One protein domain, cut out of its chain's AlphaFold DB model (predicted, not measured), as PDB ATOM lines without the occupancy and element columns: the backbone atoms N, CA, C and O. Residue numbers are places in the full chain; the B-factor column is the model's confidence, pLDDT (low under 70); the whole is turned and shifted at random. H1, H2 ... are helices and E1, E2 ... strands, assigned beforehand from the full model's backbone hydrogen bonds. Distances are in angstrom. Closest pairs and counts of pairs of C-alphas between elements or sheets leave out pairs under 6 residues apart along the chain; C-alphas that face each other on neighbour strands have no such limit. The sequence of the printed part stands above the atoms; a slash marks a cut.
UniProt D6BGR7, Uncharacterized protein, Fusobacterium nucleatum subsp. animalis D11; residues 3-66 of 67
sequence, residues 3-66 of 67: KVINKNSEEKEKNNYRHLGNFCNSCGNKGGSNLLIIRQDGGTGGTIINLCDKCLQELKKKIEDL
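This is residues 3 to 66 of the 67 residues of an uncharacterized protein of Fusobacterium nucleatum subsp. animalis D11 (UniProt D6BGR7). A small antiparallel sheet, E1 E2 E3, has H2 over one face, near it with residues 53 to 59, while the short helix H1 lies near E1 on the other side of the sheet. Residues 60 to 66 stick out. The 64 printed residues run E1, H1, E2, E3, H2, mixed and compact, with radius of gyration of the C-alphas 12.1 A and spans 31 by 28 by 18 A.

E1, residues 3 to 6, is antiparallel to E2, residues 34 to 39; N 3 lies 2.9 A from O 37. E2 and E3, residues 46 to 51, form a hairpin; N 36 lies 2.8 A from O 49. H2, residues 53 to 64, is on the sheet, height 11.0 A, and apart from H1, residues 10 to 14. H2 has every O i to N i+4 pair within hydrogen-bond range, H1 0 of 1 and, at i+3, 1 of 2.

E1 begins at C-alpha 3 (19.287, 26.897, -12.449); H2 ends at C-alpha 64 (33.866, 21.366, -8.504).

The link from H1 to E2 is long, with 19 residues between them; 12 printed residues have pLDDT under 70, namely residue 7, residues 12 to 21 and residue 32.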
ATOM      1  N   LYS A   3      19.596  27.388 -11.103       87.75
ATOM      2  CA  LYS A   3      19.287  26.897 -12.449       87.75
ATOM      3  C   LYS A   3      20.081  27.664 -13.497       87.75
ATOM      4  O   LYS A   3      20.191  28.881 -13.414       87.75
ATOM      5  N   VAL A   4      20.589  26.961 -14.505       88.31
ATOM      6  CA  VAL A   4      21.211  27.571 -15.686       88.31
ATOM      7  C   VAL A   4      20.289  27.358 -16.876       88.31
ATOM      8  O   VAL A   4      19.891  26.228 -17.147       88.31
ATOM      9  N   ILE A   5      19.957  28.430 -17.587       85.94
ATOM     10  CA  ILE A   5      19.207  28.363 -18.845       85.94
ATOM     11  C   ILE A   5      19.959  29.101 -19.947       85.94
ATOM     12  O   ILE A   5      20.610  30.117 -19.702       85.94
ATOM     13  N   ASN A   6      19.844  28.621 -21.181       81.00
ATOM     14  CA  ASN A   6      20.383  29.340 -22.326       81.00
ATOM     15  C   ASN A   6      19.447  30.502 -22.707       81.00
ATOM     16  O   ASN A   6      18.222  30.362 -22.698       81.00
ATOM     17  N   LYS A   7      20.011  31.649 -23.087       69.94
ATOM     18  CA  LYS A   7      19.282  32.850 -23.521       69.94
ATOM     19  C   LYS A   7      18.441  32.627 -24.785       69.94
ATOM     20  O   LYS A   7      17.533  33.416 -25.037       69.94
ATOM     21  N   ASN A   8      18.722  31.591 -25.562       71.69
ATOM     22  CA  ASN A   8      17.961  31.227 -26.757       71.69
ATOM     23  C   ASN A   8      17.033  30.023 -26.522       71.69
ATOM     24  O   ASN A   8      16.457  29.512 -27.473       71.69
ATOM     25  N   SER A   9      16.890  29.550 -25.279       76.50
ATOM     26  CA  SER A   9      15.960  28.461 -24.960       76.50
ATOM     27  C   SER A   9      14.512  28.956 -24.876       76.50
ATOM     28  O   SER A   9      14.261  30.062 -24.393       76.50
ATOM     29  N   GLU A  10      13.555  28.104 -25.253       72.94
ATOM     30  CA  GLU A  10      12.109  28.347 -25.085       72.94
ATOM     31  C   GLU A  10      11.739  28.646 -23.622       72.94
ATOM     32  O   GLU A  10      10.801  29.381 -23.313       72.94
ATOM     33  N   GLU A  11      12.524  28.126 -22.678       71.94
ATOM     34  CA  GLU A  11      12.327  28.356 -21.252       71.94
ATOM     35  C   GLU A  11      12.537  29.826 -20.835       71.94
ATOM     36  O   GLU A  11      11.962  30.288 -19.841       71.94
ATOM     37  N   LYS A  12      13.294  30.602 -21.618       68.00
ATOM     38  CA  LYS A  12      13.390  32.052 -21.431       68.00
ATOM     39  C   LYS A  12      12.056  32.750 -21.691       68.00
ATOM     40  O   LYS A  12      11.741  33.701 -20.973       68.00
ATOM     41  N   GLU A  13      11.291  32.306 -22.689       65.56
ATOM     42  CA  GLU A  13      10.013  32.930 -23.058       65.56
ATOM     43  C   GLU A  13       9.008  32.829 -21.914       65.56
ATOM     44  O   GLU A  13       8.365  33.817 -21.561       65.56
ATOM     45  N   LYS A  14       8.989  31.677 -21.232       67.62
ATOM     46  CA  LYS A  14       8.147  31.432 -20.050       67.62
ATOM     47  C   LYS A  14       8.437  32.375 -18.882       67.62
ATOM     48  O   LYS A  14       7.578  32.578 -18.033       67.62
ATOM     49  N   ASN A  15       9.641  32.937 -18.818       66.12
ATOM     50  CA  ASN A  15      10.088  33.749 -17.691       66.12
ATOM     51  C   ASN A  15      10.289  35.238 -18.035       66.12
ATOM     52  O   ASN A  15      10.763  35.999 -17.194       66.12
ATOM     53  N   ASN A  16       9.936  35.662 -19.254       61.97
ATOM     54  CA  ASN A  16       9.906  37.065 -19.684       61.97
ATOM     55  C   ASN A  16      11.188  37.867 -19.354       61.97
ATOM     56  O   ASN A  16      11.151  39.056 -19.038       61.97
ATOM     57  N   TYR A  17      12.355  37.226 -19.471       69.00
ATOM     58  CA  TYR A  17      13.697  37.782 -19.203       69.00
ATOM     59  C   TYR A  17      14.165  38.822 -20.242       69.00
ATOM     60  O   TYR A  17      15.353  38.952 -20.544       69.00
ATOM     61  N   ARG A  18      13.219  39.556 -20.831       57.22
ATOM     62  CA  ARG A  18      13.363  40.403 -22.021       57.22
ATOM     63  C   ARG A  18      14.333  41.578 -21.827       57.22
ATOM     64  O   ARG A  18      14.822  42.115 -22.814       57.22
ATOM     65  N   HIS A  19      14.648  41.925 -20.578       56.94
ATOM     66  CA  HIS A  19      15.456  43.092 -20.200       56.94
ATOM     67  C   HIS A  19      16.849  42.757 -19.644       56.94
ATOM     68  O   HIS A  19      17.562  43.657 -19.205       56.94
ATOM     69  N   LEU A  20      17.262  41.485 -19.643       65.31
ATOM     70  CA  LEU A  20      18.592  41.120 -19.152       65.31
ATOM     71  C   LEU A  20      19.669  41.578 -20.142       65.31
ATOM     72  O   LEU A  20      19.670  41.186 -21.311       65.31
ATOM     73  N   GLY A  21      20.549  42.458 -19.654       65.00
ATOM     74  CA  GLY A  21      21.560  43.162 -20.440       65.00
ATOM     75  C   GLY A  21      22.401  42.233 -21.316       65.00
ATOM     76  O   GLY A  21      22.679  41.090 -20.965       65.00
ATOM     77  N   ASN A  22      22.833  42.726 -22.478       74.69
ATOM     78  CA  ASN A  22      23.565  41.936 -23.481       74.69
ATOM     79  C   ASN A  22      25.030  41.623 -23.114       74.69
ATOM     80  O   ASN A  22      25.775  41.106 -23.952       74.69
ATOM     81  N   PHE A  23      25.452  41.925 -21.889       86.19
ATOM     82  CA  PHE A  23      26.822  41.752 -21.425       86.19
ATOM     83  C   PHE A  23      26.922  40.678 -20.341       86.19
ATOM     84  O   PHE A  23      25.978  40.435 -19.593       86.19
ATOM     85  N   CYS A  24      28.084  40.035 -20.272       89.50
ATOM     86  CA  CYS A  24      28.430  39.122 -19.192       89.50
ATOM     87  C   CYS A  24      28.649  39.916 -17.898       89.50
ATOM     88  O   CYS A  24      29.503  40.799 -17.855       89.50
ATOM     89  N   ASN A  25      27.937  39.571 -16.827       90.38
ATOM     90  CA  ASN A  25      28.085  40.200 -15.515       90.38
ATOM     91  C   ASN A  25      29.461  39.958 -14.876       90.38
ATOM     92  O   ASN A  25      29.838  40.708 -13.984       90.38
ATOM     93  N   SER A  26      30.208  38.939 -15.316       91.56
ATOM     94  CA  SER A  26      31.530  38.624 -14.761       91.56
ATOM     95  C   SER A  26      32.685  39.328 -15.475       91.56
ATOM     96  O   SER A  26      33.636  39.722 -14.813       91.56
ATOM     97  N   CYS A  27      32.648  39.454 -16.805       93.06
ATOM     98  CA  CYS A  27      33.781  39.972 -17.589       93.06
ATOM     99  C   CYS A  27      33.439  41.184 -18.465       93.06
ATOM    100  O   CYS A  27      34.289  41.662 -19.209       93.06
ATOM    101  N   GLY A  28      32.189  41.653 -18.438       88.25
ATOM    102  CA  GLY A  28      31.723  42.808 -19.210       88.25
ATOM    103  C   GLY A  28      31.624  42.590 -20.723       88.25
ATOM    104  O   GLY A  28      31.135  43.473 -21.427       88.25
ATOM    105  N   ASN A  29      32.046  41.433 -21.251       87.25
ATOM    106  CA  ASN A  29      32.019  41.190 -22.691       87.25
ATOM    107  C   ASN A  29      30.581  41.175 -23.234       87.25
ATOM    108  O   ASN A  29      29.664  40.642 -22.600       87.25
ATOM    109  N   LYS A  30      30.397  41.721 -24.438       79.56
ATOM    110  CA  LYS A  30      29.136  41.659 -25.180       79.56
ATOM    111  C   LYS A  30      28.967  40.235 -25.714       79.56
ATOM    112  O   LYS A  30      29.854  39.725 -26.386       79.56
ATOM    113  N   GLY A  31      27.844  39.594 -25.396       71.12
ATOM    114  CA  GLY A  31      27.595  38.195 -25.772       71.12
ATOM    115  C   GLY A  31      27.259  37.267 -24.607       71.12
ATOM    116  O   GLY A  31      27.535  36.075 -24.683       71.12
ATOM    117  N   GLY A  32      26.673  37.784 -23.521       65.69
ATOM    118  CA  GLY A  32      26.121  36.920 -22.474       65.69
ATOM    119  C   GLY A  32      24.989  36.044 -23.033       65.69
ATOM    120  O   GLY A  32      23.997  36.572 -23.558       65.69
ATOM    121  N   SER A  33      25.194  34.727 -22.967       77.19
ATOM    122  CA  SER A  33      24.418  33.660 -23.615       77.19
ATOM    123  C   SER A  33      23.677  32.773 -22.615       77.19
ATOM    124  O   SER A  33      22.742  32.079 -23.009       77.19
ATOM    125  N   ASN A  34      24.044  32.803 -21.332       87.06
ATOM    126  CA  ASN A  34      23.477  31.934 -20.305       87.06
ATOM    127  C   ASN A  34      22.975  32.749 -19.121       87.06
ATOM    128  O   ASN A  34      23.667  33.632 -18.624       87.06
ATOM    129  N   LEU A  35      21.789  32.412 -18.629       87.31
ATOM    130  CA  LEU A  35      21.222  32.992 -17.422       87.31
ATOM    131  C   LEU A  35      21.380  31.994 -16.279       87.31
ATOM    132  O   LEU A  35      20.804  30.906 -16.305       87.31
ATOM    133  N   LEU A  36      22.150  32.387 -15.273       89.50
ATOM    134  CA  LEU A  36      22.216  31.723 -13.984       89.50
ATOM    135  C   LEU A  36      21.158  32.350 -13.074       89.50
ATOM    136  O   LEU A  36      21.222  33.533 -12.744       89.50
ATOM    137  N   ILE A  37      20.168  31.556 -12.692       87.25
ATOM    138  CA  ILE A  37      19.038  31.951 -11.859       87.25
ATOM    139  C   ILE A  37      19.244  31.340 -10.479       87.25
ATOM    140  O   ILE A  37      19.292  30.119 -10.336       87.25
ATOM    141  N   ILE A  38      19.332  32.194  -9.466       88.75
ATOM    142  CA  ILE A  38      19.482  31.801  -8.068       88.75
ATOM    143  C   ILE A  38      18.262  32.335  -7.330       88.75
ATOM    144  O   ILE A  38      18.128  33.542  -7.144       88.75
ATOM    145  N   ARG A  39      17.345  31.445  -6.949       87.50
ATOM    146  CA  ARG A  39      16.103  31.795  -6.245       87.50
ATOM    147  C   ARG A  39      15.984  31.057  -4.925       87.50
ATOM    148  O   ARG A  39      16.510  29.948  -4.784       87.50
ATOM    149  N   GLN A  40      15.247  31.649  -3.990       84.94
ATOM    150  CA  GLN A  40      14.768  30.927  -2.816       84.94
ATOM    151  C   GLN A  40      13.863  29.772  -3.260       84.94
ATOM    152  O   GLN A  40      13.159  29.876  -4.267       84.94
ATOM    153  N   ASP A  41      13.914  28.654  -2.544       81.69
ATOM    154  CA  ASP A  41      13.050  27.522  -2.862       81.69
ATOM    155  C   ASP A  41      11.573  27.873  -2.625       81.69
ATOM    156  O   ASP A  41      11.242  28.536  -1.643       81.69
ATOM    157  N   GLY A  42      10.705  27.519  -3.574       76.94
ATOM    158  CA  GLY A  42       9.287  27.915  -3.584       76.94
ATOM    159  C   GLY A  42       8.999  29.422  -3.725       76.94
ATOM    160  O   GLY A  42       7.834  29.815  -3.735       76.94
ATOM    161  N   GLY A  43      10.024  30.274  -3.845       76.69
ATOM    162  CA  GLY A  43       9.892  31.733  -3.882       76.69
ATOM    163  C   GLY A  43      10.124  32.356  -5.262       76.69
ATOM    164  O   GLY A  43      10.781  31.793  -6.139       76.69
ATOM    165  N   THR A  44       9.624  33.581  -5.446       76.00
ATOM    166  CA  THR A  44       9.894  34.407  -6.640       76.00
ATOM    167  C   THR A  44      11.124  35.307  -6.474       76.00
ATOM    168  O   THR A  44      11.668  35.792  -7.468       76.00
ATOM    169  N   GLY A  45      11.587  35.500  -5.233       78.50
ATOM    170  CA  GLY A  45      12.762  36.300  -4.892       78.50
ATOM    171  C   GLY A  45      14.077  35.617  -5.273       78.50
ATOM    172  O   GLY A  45      14.283  34.428  -5.011       78.50
ATOM    173  N   GLY A  46      14.978  36.377  -5.896       84.31
ATOM    174  CA  GLY A  46      16.291  35.884  -6.289       84.31
ATOM    175  C   GLY A  46      17.069  36.832  -7.193       84.31
ATOM    176  O   GLY A  46      16.623  37.930  -7.520       84.31
ATOM    177  N   THR A  47      18.233  36.363  -7.628       86.81
ATOM    178  CA  THR A  47      19.132  37.068  -8.541       86.81
ATOM    179  C   THR A  47      19.242  36.303  -9.851       86.81
ATOM    180  O   THR A  47      19.258  35.071  -9.883       86.81
ATOM    181  N   ILE A  48      19.329  37.050 -10.947       86.06
ATOM    182  CA  ILE A  48      19.592  36.508 -12.276       86.06
ATOM    183  C   ILE A  48      20.894  37.124 -12.772       86.06
ATOM    184  O   ILE A  48      21.042  38.344 -12.778       86.06
ATOM    185  N   ILE A  49      21.828  36.273 -13.181       88.00
ATOM    186  CA  ILE A  49      23.164  36.656 -13.635       88.00
ATOM    187  C   ILE A  49      23.310  36.201 -15.084       88.00
ATOM    188  O   ILE A  49      23.118  35.026 -15.386       88.00
ATOM    189  N   ASN A  50      23.658  37.115 -15.986       88.25
ATOM    190  CA  ASN A  50      23.989  36.786 -17.365       88.25
ATOM    191  C   ASN A  50      25.486  36.479 -17.485       88.25
ATOM    192  O   ASN A  50      26.327  37.312 -17.151       88.25
ATOM    193  N   LEU A  51      25.836  35.299 -17.983       90.44
ATOM    194  CA  LEU A  51      27.213  34.848 -18.160       90.44
ATOM    195  C   LEU A  51      27.459  34.419 -19.607       90.44
ATOM    196  O   LEU A  51      26.606  33.808 -20.254       90.44
ATOM    197  N   CYS A  52      28.651  34.720 -20.120       90.50
ATOM    198  CA  CYS A  52      29.149  34.071 -21.330       90.50
ATOM    199  C   CYS A  52      29.620  32.644 -21.014       90.50
ATOM    200  O   CYS A  52      29.897  32.313 -19.857       90.50
ATOM    201  N   ASP A  53      29.747  31.815 -22.048       90.06
ATOM    202  CA  ASP A  53      30.103  30.397 -21.910       90.06
ATOM    203  C   ASP A  53      31.415  30.196 -21.135       90.06
ATOM    204  O   ASP A  53      31.479  29.360 -20.236       90.06
ATOM    205  N   LYS A  54      32.433  31.025 -21.414       92.88
ATOM    206  CA  LYS A  54      33.729  30.975 -20.721       92.88
ATOM    207  C   LYS A  54      33.580  31.187 -19.210       92.88
ATOM    208  O   LYS A  54      34.046  30.362 -18.431       92.88
ATOM    209  N   CYS A  55      32.916  32.266 -18.789       93.31
ATOM    210  CA  CYS A  55      32.749  32.567 -17.363       93.31
ATOM    211  C   CYS A  55      31.860  31.534 -16.659       93.31
ATOM    212  O   CYS A  55      32.082  31.233 -15.490       93.31
ATOM    213  N   LEU A  56      30.876  30.963 -17.361       92.06
ATOM    214  CA  LEU A  56      30.069  29.870 -16.822       92.06
ATOM    215  C   LEU A  56      30.913  28.606 -16.589       92.06
ATOM    216  O   LEU A  56      30.774  27.971 -15.548       92.06
ATOM    217  N   GLN A  57      31.790  28.242 -17.529       93.19
ATOM    218  CA  GLN A  57      32.699  27.103 -17.361       93.19
ATOM    219  C   GLN A  57      33.707  27.329 -16.228       93.19
ATOM    220  O   GLN A  57      33.943  26.419 -15.440       93.19
ATOM    221  N   GLU A  58      34.275  28.532 -16.112       95.25
ATOM    222  CA  GLU A  58      35.163  28.893 -14.997       95.25
ATOM    223  C   GLU A  58      34.449  28.798 -13.645       95.25
ATOM    224  O   GLU A  58      35.026  28.297 -12.684       95.25
ATOM    225  N   LEU A  59      33.187  29.240 -13.569       93.44
ATOM    226  CA  LEU A  59      32.381  29.110 -12.358       93.44
ATOM    227  C   LEU A  59      32.149  27.642 -11.984       93.44
ATOM    228  O   LEU A  59      32.307  27.299 -10.820       93.44
ATOM    229  N   LYS A  60      31.804  26.780 -12.953       92.44
ATOM    230  CA  LYS A  60      31.610  25.341 -12.705       92.44
ATOM    231  C   LYS A  60      32.863  24.690 -12.128       92.44
ATOM    232  O   LYS A  60      32.768  24.060 -11.087       92.44
ATOM    233  N   LYS A  61      34.026  24.940 -12.739       95.94
ATOM    234  CA  LYS A  61      35.311  24.422 -12.246       95.94
ATOM    235  C   LYS A  61      35.588  24.852 -10.810       95.94
ATOM    236  O   LYS A  61      35.896  24.021  -9.980       95.94
ATOM    237  N   LYS A  62      35.390  26.137 -10.493       94.50
ATOM    238  CA  LYS A  62      35.569  26.635  -9.122       94.50
ATOM    239  C   LYS A  62      34.623  25.989  -8.112       94.50
ATOM    240  O   LYS A  62      34.970  25.964  -6.944       94.50
ATOM    241  N   ILE A  63      33.428  25.566  -8.521       91.88
ATOM    242  CA  ILE A  63      32.493  24.856  -7.636       91.88
ATOM    243  C   ILE A  63      32.946  23.408  -7.457       91.88
ATOM    244  O   ILE A  63      32.982  22.943  -6.329       91.88
ATOM    245  N   GLU A  64      33.323  22.732  -8.543       94.00
ATOM    246  CA  GLU A  64      33.866  21.366  -8.504       94.00
ATOM    247  C   GLU A  64      35.145  21.293  -7.652       94.00
ATOM    248  O   GLU A  64      35.304  20.364  -6.877       94.00
ATOM    249  N   ASP A  65      36.016  22.303  -7.723       96.19
ATOM    250  CA  ASP A  65      37.228  22.402  -6.894       96.19
ATOM    251  C   ASP A  65      36.932  22.643  -5.394       96.19
ATOM    252  O   ASP A  65      37.844  22.576  -4.568       96.19
ATOM    253  N   LEU A  66      35.690  23.001  -5.034       93.81
ATOM    254  CA  LEU A  66      35.251  23.200  -3.646       93.81
ATOM    255  C   LEU A  66      34.592  21.947  -3.038       93.81
ATOM    256  O   LEU A  66      34.295  21.973  -1.840       93.81
TER     257      LEU A  66